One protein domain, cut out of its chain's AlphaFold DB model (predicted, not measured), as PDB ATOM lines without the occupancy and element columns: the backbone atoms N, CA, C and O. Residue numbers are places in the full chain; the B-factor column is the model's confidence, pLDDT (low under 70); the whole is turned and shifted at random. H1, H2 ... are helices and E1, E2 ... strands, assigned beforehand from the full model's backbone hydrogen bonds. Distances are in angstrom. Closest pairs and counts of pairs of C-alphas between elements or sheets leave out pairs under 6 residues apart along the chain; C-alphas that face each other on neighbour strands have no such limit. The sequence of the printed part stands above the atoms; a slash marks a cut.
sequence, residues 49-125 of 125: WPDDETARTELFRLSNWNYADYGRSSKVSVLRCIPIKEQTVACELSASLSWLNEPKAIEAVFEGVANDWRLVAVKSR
ATOM      1  N   TRP A  49      73.582 185.884 187.517       89.81
ATOM      2  CA  TRP A  49      74.075 186.824 188.527       89.81
ATOM      3  C   TRP A  49      75.579 187.108 188.368       89.81
ATOM      4  O   TRP A  49      76.282 186.303 187.752       89.81
ATOM      5  N   PRO A  50      76.100 188.227 188.907       94.00
ATOM      6  CA  PRO A  50      77.542 188.403 189.051       94.00
ATOM      7  C   PRO A  50      78.124 187.284 189.919       94.00
ATOM      8  O   PRO A  50      77.527 186.902 190.925       94.00
ATOM      9  N   ASP A  51      79.288 186.767 189.529       94.56
ATOM     10  CA  ASP A  51      80.025 185.770 190.305       94.56
ATOM     11  C   ASP A  51      80.965 186.420 191.340       94.56
ATOM     12  O   ASP A  51      81.168 187.638 191.366       94.56
ATOM     13  N   ASP A  52      81.538 185.591 192.213       95.94
ATOM     14  CA  ASP A  52      82.456 186.002 193.284       95.94
ATOM     15  C   ASP A  52      83.685 186.765 192.755       95.94
ATOM     16  O   ASP A  52      84.137 187.741 193.361       95.94
ATOM     17  N   GLU A  53      84.219 186.359 191.601       95.12
ATOM     18  CA  GLU A  53      85.399 186.971 190.984       95.12
ATOM     19  C   GLU A  53      85.087 188.370 190.436       95.12
ATOM     20  O   GLU A  53      85.843 189.324 190.670       95.12
ATOM     21  N   THR A  54      83.944 188.506 189.764       95.94
ATOM     22  CA  THR A  54      83.411 189.772 189.260       95.94
ATOM     23  C   THR A  54      83.106 190.709 190.420       95.94
ATOM     24  O   THR A  54      83.572 191.848 190.431       95.94
ATOM     25  N   ALA A  55      82.407 190.220 191.448       96.12
ATOM     26  CA  ALA A  55      82.095 190.994 192.642       96.12
ATOM     27  C   ALA A  55      83.362 191.481 193.359       96.12
ATOM     28  O   ALA A  55      83.434 192.651 193.740       96.12
ATOM     29  N   ARG A  56      84.389 190.629 193.498       96.56
ATOM     30  CA  ARG A  56      85.675 191.024 194.088       96.56
ATOM     31  C   ARG A  56      86.359 192.108 193.267       96.56
ATOM     32  O   ARG A  56      86.754 193.135 193.816       96.56
ATOM     33  N   THR A  57      86.516 191.882 191.968       95.88
ATOM     34  CA  THR A  57      87.251 192.791 191.080       95.88
ATOM     35  C   THR A  57      86.573 194.158 191.022       95.88
ATOM     36  O   THR A  57      87.221 195.191 191.202       95.88
ATOM     37  N   GLU A  58      85.252 194.171 190.865       97.06
ATOM     38  CA  GLU A  58      84.468 195.395 190.778       97.06
ATOM     39  C   GLU A  58      84.363 196.140 192.116       97.06
ATOM     40  O   GLU A  58      84.376 197.371 192.118       97.06
ATOM     41  N   LEU A  59      84.334 195.439 193.258       96.62
ATOM     42  CA  LEU A  59      84.367 196.078 194.579       96.62
ATOM     43  C   LEU A  59      85.661 196.869 194.788       96.62
ATOM     44  O   LEU A  59      85.617 198.018 195.236       96.62
ATOM     45  N   PHE A  60      86.803 196.285 194.429       96.38
ATOM     46  CA  PHE A  60      88.092 196.974 194.499       96.38
ATOM     47  C   PHE A  60      88.170 198.135 193.510       96.38
ATOM     48  O   PHE A  60      88.634 199.214 193.880       96.38
ATOM     49  N   ARG A  61      87.667 197.944 192.281       96.56
ATOM     50  CA  ARG A  61      87.610 198.997 191.261       96.56
ATOM     51  C   ARG A  61      86.766 200.184 191.723       96.56
ATOM     52  O   ARG A  61      87.226 201.319 191.638       96.56
ATOM     53  N   LEU A  62      85.540 199.941 192.192       96.81
ATOM     54  CA  LEU A  62      84.616 200.993 192.624       96.81
ATOM     55  C   LEU A  62      85.132 201.722 193.872       96.81
ATOM     56  O   LEU A  62      85.035 202.943 193.944       96.81
ATOM     57  N   SER A  63      85.712 200.988 194.824       94.19
ATOM     58  CA  SER A  63      86.262 201.561 196.062       94.19
ATOM     59  C   SER A  63      87.637 202.213 195.872       94.19
ATOM     60  O   SER A  63      88.173 202.794 196.814       94.19
ATOM     61  N   ASN A  64      88.212 202.111 194.667       95.19
ATOM     62  CA  ASN A  64      89.558 202.568 194.333       95.19
ATOM     63  C   ASN A  64      90.639 202.002 195.281       95.19
ATOM     64  O   ASN A  64      91.575 202.698 195.678       95.19
ATOM     65  N   TRP A  65      90.488 200.739 195.683       93.81
ATOM     66  CA  TRP A  65      91.462 200.033 196.518       93.81
ATOM     67  C   TRP A  65      92.532 199.366 195.659       93.81
ATOM     68  O   TRP A  65      92.268 198.918 194.543       93.81
ATOM     69  N   ASN A  66      93.751 199.245 196.193       92.44
ATOM     70  CA  ASN A  66      94.842 198.599 195.472       92.44
ATOM     71  C   ASN A  66      94.604 197.083 195.354       92.44
ATOM     72  O   ASN A  66      94.820 196.315 196.293       92.44
ATOM     73  N   TYR A  67      94.163 196.656 194.170       92.00
ATOM     74  CA  TYR A  67      93.880 195.253 193.879       92.00
ATOM     75  C   TYR A  67      95.144 194.385 193.814       92.00
ATOM     76  O   TYR A  67      95.100 193.219 194.206       92.00
ATOM     77  N   ALA A  68      96.266 194.928 193.332       90.38
ATOM     78  CA  ALA A  68      97.509 194.169 193.208       90.38
ATOM     79  C   ALA A  68      98.044 193.750 194.583       90.38
ATOM     80  O   ALA A  68      98.446 192.597 194.747       90.38
ATOM     81  N   ASP A  69      97.965 194.664 195.551       89.81
ATOM     82  CA  ASP A  69      98.512 194.457 196.892       89.81
ATOM     83  C   ASP A  69      97.541 193.707 197.811       89.81
ATOM     84  O   ASP A  69      97.971 192.855 198.585       89.81
ATOM     85  N   TYR A  70      96.233 193.985 197.719       91.81
ATOM     86  CA  TYR A  70      95.258 193.458 198.683       91.81
ATOM     87  C   TYR A  70      94.115 192.646 198.064       91.81
ATOM     88  O   TYR A  70      93.442 191.885 198.762       91.81
ATOM     89  N   GLY A  71      93.874 192.785 196.760       87.38
ATOM     90  CA  GLY A  71      92.758 192.137 196.066       87.38
ATOM     91  C   GLY A  71      92.891 190.623 196.020       87.38
ATOM     92  O   GLY A  71      91.945 189.913 196.344       87.38
ATOM     93  N   ARG A  72      94.087 190.120 195.693       89.62
ATOM     94  CA  ARG A  72      94.353 188.674 195.564       89.62
ATOM     95  C   ARG A  72      94.260 187.911 196.886       89.62
ATOM     96  O   ARG A  72      93.922 186.735 196.881       89.62
ATOM     97  N   SER A  73      94.576 188.568 198.000       92.75
ATOM     98  CA  SER A  73      94.478 188.004 199.352       92.75
ATOM     99  C   SER A  73      93.100 188.193 199.987       92.75
ATOM    100  O   SER A  73      92.859 187.678 201.076       92.75
ATOM    101  N   SER A  74      92.210 188.949 199.343       94.69
ATOM    102  CA  SER A  74      90.850 189.179 199.815       94.69
ATOM    103  C   SER A  74      89.879 188.198 199.162       94.69
ATOM    104  O   SER A  74      90.036 187.811 198.005       94.69
ATOM    105  N   LYS A  75      88.831 187.821 199.890       96.69
ATOM    106  CA  LYS A  75      87.736 186.995 199.380       96.69
ATOM    107  C   LYS A  75      86.444 187.797 199.415       96.69
ATOM    108  O   LYS A  75      86.132 188.413 200.428       96.69
ATOM    109  N   VAL A  76      85.692 187.780 198.322       97.06
ATOM    110  CA  VAL A  76      84.355 188.373 198.243       97.06
ATOM    111  C   VAL A  76      83.435 187.303 197.688       97.06
ATOM    112  O   VAL A  76      83.762 186.713 196.664       97.06
ATOM    113  N   SER A  77      82.332 187.040 198.381       96.81
ATOM    114  CA  SER A  77      81.340 186.055 197.958       96.81
ATOM    115  C   SER A  77      79.966 186.678 197.799       96.81
ATOM    116  O   SER A  77      79.519 187.426 198.671       96.81
ATOM    117  N   VAL A  78      79.300 186.351 196.696       96.19
ATOM    118  CA  VAL A  78      77.928 186.752 196.390       96.19
ATOM    119  C   VAL A  78      76.981 185.792 197.105       96.19
ATOM    120  O   VAL A  78      76.947 184.600 196.813       96.19
ATOM    121  N   LEU A  79      76.221 186.293 198.081       95.44
ATOM    122  CA  LEU A  79      75.357 185.453 198.917       95.44
ATOM    123  C   LEU A  79      73.948 185.311 198.341       95.44
ATOM    124  O   LEU A  79      73.373 184.225 198.336       95.44
ATOM    125  N   ARG A  80      73.368 186.426 197.897       92.44
ATOM    126  CA  ARG A  80      72.029 186.480 197.301       92.44
ATOM    127  C   ARG A  80      71.919 187.680 196.385       92.44
ATOM    128  O   ARG A  80      72.491 188.719 196.698       92.44
ATOM    129  N   CYS A  81      71.137 187.556 195.321       92.94
ATOM    130  CA  CYS A  81      70.817 188.654 194.420       92.94
ATOM    131  C   CYS A  81      69.313 188.714 194.149       92.94
ATOM    132  O   CYS A  81      68.623 187.696 194.186       92.94
ATOM    133  N   ILE A  82      68.818 189.918 193.879       91.06
ATOM    134  CA  ILE A  82      67.456 190.178 193.416       91.06
ATOM    135  C   ILE A  82      67.498 191.114 192.203       91.06
ATOM    136  O   ILE A  82      68.305 192.050 192.181       91.06
ATOM    137  N   PRO A  83      66.634 190.909 191.196       89.31
ATOM    138  CA  PRO A  83      66.501 191.859 190.104       89.31
ATOM    139  C   PRO A  83      65.751 193.103 190.605       89.31
ATOM    140  O   PRO A  83      64.727 192.979 191.275       89.31
ATOM    141  N   ILE A  84      66.246 194.302 190.284       86.88
ATOM    142  CA  ILE A  84      65.562 195.568 190.623       86.88
ATOM    143  C   ILE A  84      64.938 196.208 189.378       86.88
ATOM    144  O   ILE A  84      63.846 196.770 189.441       86.88
ATOM    145  N   LYS A  85      65.625 196.118 188.238       85.31
ATOM    146  CA  LYS A  85      65.134 196.516 186.913       85.31
ATOM    147  C   LYS A  85      65.841 195.667 185.853       85.31
ATOM    148  O   LYS A  85      66.709 194.853 186.174       85.31
ATOM    149  N   GLU A  86      65.462 195.840 184.593       82.25
ATOM    150  CA  GLU A  86      66.185 195.228 183.479       82.25
ATOM    151  C   GLU A  86      67.684 195.559 183.573       82.25
ATOM    152  O   GLU A  86      68.048 196.709 183.814       82.25
ATOM    153  N   GLN A  87      68.540 194.536 183.444       88.69
ATOM    154  CA  GLN A  87      70.003 194.669 183.520       88.69
ATOM    155  C   GLN A  87      70.516 195.292 184.829       88.69
ATOM    156  O   GLN A  87      71.558 195.943 184.855       88.69
ATOM    157  N   THR A  88      69.788 195.153 185.940       92.88
ATOM    158  CA  THR A  88      70.245 195.666 187.239       92.88
ATOM    159  C   THR A  88      69.810 194.784 188.383       92.88
ATOM    160  O   THR A  88      68.630 194.448 188.533       92.88
ATOM    161  N   VAL A  89      70.774 194.467 189.236       93.94
ATOM    162  CA  VAL A  89      70.606 193.524 190.334       93.94
ATOM    163  C   VAL A  89      71.170 194.123 191.614       93.94
ATOM    164  O   VAL A  89      72.224 194.760 191.600       93.94
ATOM    165  N   ALA A  90      70.465 193.936 192.726       95.81
ATOM    166  CA  ALA A  90      71.036 194.157 194.049       95.81
ATOM    167  C   ALA A  90      71.490 192.823 194.609       95.81
ATOM    168  O   ALA A  90      70.724 191.862 194.598       95.81
ATOM    169  N   CYS A  91      72.705 192.786 195.133       96.00
ATOM    170  CA  CYS A  91      73.289 191.612 195.743       96.00
ATOM    171  C   CYS A  91      73.761 191.914 197.165       96.00
ATOM    172  O   CYS A  91      74.244 193.004 197.465       96.00
ATOM    173  N   GLU A  92      73.643 190.925 198.040       97.31
ATOM    174  CA  GLU A  92      74.355 190.898 199.311       97.31
ATOM    175  C   GLU A  92      75.679 190.169 199.114       97.31
ATOM    176  O   GLU A  92      75.707 189.046 198.602       97.31
ATOM    177  N   LEU A  93      76.765 190.806 199.536       97.50
ATOM    178  CA  LEU A  93      78.115 190.271 199.480       97.50
ATOM    179  C   LEU A  93      78.655 190.045 200.893       97.50
ATOM    180  O   LEU A  93      78.378 190.823 201.807       97.50
ATOM    181  N   SER A  94      79.503 189.033 201.046       97.12
ATOM    182  CA  SER A  94      80.387 188.875 202.201       97.12
ATOM    183  C   SER A  94      81.827 189.116 201.766       97.12
ATOM    184  O   SER A  94      82.338 188.399 200.907       97.12
ATOM    185  N   ALA A  95      82.478 190.125 202.337       96.75
ATOM    186  CA  ALA A  95      83.842 190.517 202.009       96.75
ATOM    187  C   ALA A  95      84.794 190.232 203.176       96.75
ATOM    188  O   ALA A  95      84.783 190.925 204.192       96.75
ATOM    189  N   SER A  96      85.656 189.232 203.019       96.62
ATOM    190  CA  SER A  96      86.820 188.985 203.871       96.62
ATOM    191  C   SER A  96      88.027 189.702 203.270       96.62
ATOM    192  O   SER A  96      88.726 189.163 202.412       96.62
ATOM    193  N   LEU A  97      88.232 190.950 203.679       93.81
ATOM    194  CA  LEU A  97      89.322 191.787 203.184       93.81
ATOM    195  C   LEU A  97      90.592 191.516 203.987       93.81
ATOM    196  O   LEU A  97      90.533 191.399 205.207       93.81
ATOM    197  N   SER A  98      91.746 191.449 203.325       90.38
ATOM    198  CA  SER A  98      92.998 191.010 203.962       90.38
ATOM    199  C   SER A  98      93.509 191.918 205.088       90.38
ATOM    200  O   SER A  98      94.367 191.506 205.860       90.38
ATOM    201  N   TRP A  99      93.008 193.151 205.180       89.06
ATOM    202  CA  TRP A  99      93.337 194.112 206.240       89.06
ATOM    203  C   TRP A  99      92.272 194.195 207.345       89.06
ATOM    204  O   TRP A  99      92.399 195.011 208.257       89.06
ATOM    205  N   LEU A 100      91.209 193.391 207.264       89.12
ATOM    206  CA  LEU A 100      90.148 193.325 208.264       89.12
ATOM    207  C   LEU A 100      90.171 191.967 208.967       89.12
ATOM    208  O   LEU A 100      90.355 190.929 208.342       89.12
ATOM    209  N   ASN A 101      89.922 191.978 210.276       89.31
ATOM    210  CA  ASN A 101      89.904 190.755 211.086       89.31
ATOM    211  C   ASN A 101      88.631 189.920 210.885       89.31
ATOM    212  O   ASN A 101      88.621 188.728 211.176       89.31
ATOM    213  N   GLU A 102      87.554 190.547 210.410       92.12
ATOM    214  CA  GLU A 102      86.241 189.924 210.274       92.12
ATOM    215  C   GLU A 102      85.637 190.216 208.896       92.12
ATOM    216  O   GLU A 102      85.815 191.328 208.376       92.12
ATOM    217  N   PRO A 103      84.880 189.264 208.316       94.38
ATOM    218  CA  PRO A 103      84.109 189.513 207.107       94.38
ATOM    219  C   PRO A 103      83.104 190.658 207.296       94.38
ATOM    220  O   PRO A 103      82.477 190.787 208.348       94.38
ATOM    221  N   LYS A 104      82.914 191.470 206.255       95.19
ATOM    222  CA  LYS A 104      81.910 192.538 206.215       95.19
ATOM    223  C   LYS A 104      80.784 192.197 205.254       95.19
ATOM    224  O   LYS A 104      81.034 191.788 204.124       95.19
ATOM    225  N   ALA A 105      79.553 192.403 205.710       96.25
ATOM    226  CA  ALA A 105      78.379 192.346 204.854       96.25
ATOM    227  C   ALA A 105      78.266 193.652 204.055       96.25
ATOM    228  O   ALA A 105      78.321 194.745 204.627       96.25
ATOM    229  N   ILE A 106      78.116 193.535 202.738       96.94
ATOM    230  CA  ILE A 106      78.018 194.667 201.814       96.94
ATOM    231  C   ILE A 106      76.749 194.510 200.981       96.94
ATOM    232  O   ILE A 106      76.518 193.473 200.367       96.94
ATOM    233  N   GLU A 107      75.942 195.562 200.934       97.44
ATOM    234  CA  GLU A 107      74.859 195.708 199.965       97.44
ATOM    235  C   GLU A 107      75.447 196.321 198.689       97.44
ATOM    236  O   GLU A 107      76.089 197.370 198.738       97.44
ATOM    237  N   ALA A 108      75.260 195.657 197.555       97.50
ATOM    238  CA  ALA A 108      75.882 195.998 196.282       97.50
ATOM    239  C   ALA A 108      74.832 196.102 195.176       97.50
ATOM    240  O   ALA A 108      73.902 195.302 195.129       97.50
ATOM    241  N   VAL A 109      74.988 197.061 194.263       97.38
ATOM    242  CA  VAL A 109      74.162 197.176 193.054       97.38
ATOM    243  C   VAL A 109      75.053 197.018 191.833       97.38
ATOM    244  O   VAL A 109      76.013 197.776 191.663       97.38
ATOM    245  N   PHE A 110      74.708 196.054 190.984       96.88
ATOM    246  CA  PHE A 110      75.360 195.807 189.707       96.88
ATOM    247  C   PHE A 110      74.428 196.178 188.557       96.88
ATOM    248  O   PHE A 110      73.236 195.871 188.597       96.88
ATOM    249  N   GLU A 111      74.983 196.803 187.524       95.75
ATOM    250  CA  GLU A 111      74.323 197.045 186.242       95.75
ATOM    251  C   GLU A 111      75.070 196.299 185.133       95.75
ATOM    252  O   GLU A 111      76.293 196.178 185.193       95.75
ATOM    253  N   GLY A 112      74.349 195.783 184.140       90.81
ATOM    254  CA  GLY A 112      74.937 195.071 183.006       90.81
ATOM    255  C   GLY A 112      74.221 193.774 182.647       90.81
ATOM    256  O   GLY A 112      73.044 193.566 182.951       90.81
ATOM    257  N   VAL A 113      74.945 192.909 181.946       84.56
ATOM    258  CA  VAL A 113      74.458 191.614 181.457       84.56
ATOM    259  C   VAL A 113      75.383 190.490 181.910       84.56
ATOM    260  O   VAL A 113      76.455 190.724 182.464       84.56
ATOM    261  N   ALA A 114      74.965 189.250 181.660       78.31
ATOM    262  CA  ALA A 114      75.768 188.062 181.914       78.31
ATOM    263  C   ALA A 114      77.209 188.224 181.392       78.31
ATOM    264  O   ALA A 114      77.407 188.507 180.211       78.31
ATOM    265  N   ASN A 115      78.194 187.997 182.265       81.12
ATOM    266  CA  ASN A 115      79.638 188.154 182.018       81.12
ATOM    267  C   ASN A 115      80.156 189.598 181.844       81.12
ATOM    268  O   ASN A 115      81.356 189.770 181.649       81.12
ATOM    269  N   ASP A 116      79.302 190.619 181.936       91.06
ATOM    270  CA  ASP A 116      79.685 192.039 181.856       91.06
ATOM    271  C   ASP A 116      78.945 192.859 182.925       91.06
ATOM    272  O   ASP A 116      78.235 193.829 182.653       91.06
ATOM    273  N   TRP A 117      79.045 192.399 184.174       95.69
ATOM    274  CA  TRP A 117      78.459 193.083 185.321       95.69
ATOM    275  C   TRP A 117      79.395 194.169 185.845       95.69
ATOM    276  O   TRP A 117      80.566 193.921 186.132       95.69
ATOM    277  N   ARG A 118      78.848 195.366 186.057       97.25
ATOM    278  CA  ARG A 118      79.553 196.521 186.608       97.25
ATOM    279  C   ARG A 118      78.965 196.912 187.951       97.25
ATOM    280  O   ARG A 118      77.775 197.197 188.050       97.25
ATOM    281  N   LEU A 119      79.795 196.985 188.985       97.44
ATOM    282  CA  LEU A 119      79.354 197.477 190.287       97.44
ATOM    283  C   LEU A 119      79.259 199.005 190.249       97.44
ATOM    284  O   LEU A 119      80.248 199.695 189.964       97.44
ATOM    285  N   VAL A 120      78.069 199.529 190.536       97.38
ATOM    286  CA  VAL A 120      77.766 200.968 190.458       97.38
ATOM    287  C   VAL A 120      77.536 201.606 191.823       97.38
ATOM    288  O   VAL A 120      77.742 202.807 191.977       97.38
ATOM    289  N   ALA A 121      77.147 200.817 192.825       97.25
ATOM    290  CA  ALA A 121      76.950 201.302 194.184       97.25
ATOM    291  C   ALA A 121      77.241 200.210 195.211       97.25
ATOM    292  O   ALA A 121      76.955 199.034 194.983       97.25
ATOM    293  N   VAL A 122      77.770 200.625 196.362       96.94
ATOM    294  CA  VAL A 122      77.994 199.765 197.526       96.94
ATOM    295  C   VAL A 122      77.655 200.493 198.811       96.94
ATOM    296  O   VAL A 122      77.828 201.707 198.925       96.94
ATOM    297  N   LYS A 123      77.226 199.726 199.805       95.19
ATOM    298  CA  LYS A 123      77.031 200.185 201.171       95.19
ATOM    299  C   LYS A 123      77.462 199.082 202.129       95.19
ATOM    300  O   LYS A 123      76.932 197.975 202.082       95.19
ATOM    301  N   SER A 124      78.418 199.384 203.004       91.12
ATOM    302  CA  SER A 124      78.714 198.498 204.135       91.12
ATOM    303  C   SER A 124      77.555 198.542 205.121       91.12
ATOM    304  O   SER A 124      77.018 199.621 205.394       91.12
ATOM    305  N   ARG A 125      77.201 197.377 205.658       79.25
ATOM    306  CA  ARG A 125      76.266 197.267 206.774       79.25
ATOM    307  C   ARG A 125      76.963 197.454 208.118       79.25
ATOM    308  O   ARG A 125      78.189 197.195 208.186       79.25
TER     309      ARG A 125
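This is residues 49 to 125 of the 125 residues of an uncharacterized protein of Brucella rhizosphaerae (UniProt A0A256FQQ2). A strongly twisted sheet of four antiparallel strands, E1 to E4, curls round one helix, H1, which packs in its hollow with most of its contacts to the two edge strands, E1 and E4. The short helix H2 lies beyond H1, off the sheet, and the sheet's other face is bare of named helices. The printed part has 77 residues, with two named helices followed by four named strands, H1 H2 E1 E2 E3 E4; the sheet's order is E1 - E2 - E3 - E4, and the class is mixed, helices and strands. The whole is compact, with a radius of gyration of the C-alphas of 11.7 A, and elongated in outline, spanning 35 by 23 by 17 A.

The sheet holds E1, residues 75 to 85, E2, residues 88 to 96, E3, residues 104 to 113, and E4, residues 116 to 124. They form a meander, each strand the antiparallel neighbour of the one before, and each successive pair is a hairpin. E1 and E2 stand at 163 degrees between their directions, with N 77 and O 94 within hydrogen-bond range at 2.9 A. E2 and E3 stand at 144 degrees, with N 91 and O 108 at 2.8 A. E3 and E4 stand at 152 degrees, with N 109 and O 121 at 2.9 A. E1 bends by 63 degrees at residue 80, E3 by 52 degrees at residue 107 and E4 by 57 degrees at residue 121. H1, residues 52 to 63, is on one face of this sheet, an arrangement of two layers, helix and sheet. Its closest C-alphas to E1 are those of Asp 52 and Ser 77, 4.8 A apart, and to E4 those of Glu 58 and Leu 119, 5.5 A apart. H2, residues 67 to 71, is not on the sheet. H1 touches H2 with residues 56 to 61 alone, the closest C-alphas being those of Phe 60 and Tyr 67, 6.1 A apart. E1 and E4 are apart. In H1 and H2 every O i to N i+4 pair is within hydrogen-bond range.

E1 measures 27.5 A from first to last C-alpha, E2 24.4 A, E3 25.9 A and E4 23.2 A. H1 measures 16.3 A, beginning at C-alpha 52 (82.456, 186.002, 193.284), and H2 measures 4.0 A. E1 begins at C-alpha 75 (87.736, 186.995, 199.380), and E4 ends at C-alpha 124 (78.714, 198.498, 204.135).

The two C-alphas farthest apart are those of Glu 86 and Asn 101, at 36.7 A. The printed part, residues 49 to 125, has no cut and ends at the chain's last residue. No link is long; that from E2 to E3, with 7 residues, is short, and the others are tight. The mean pLDDT of the printed part is 93.3, and no printed residue is under 70.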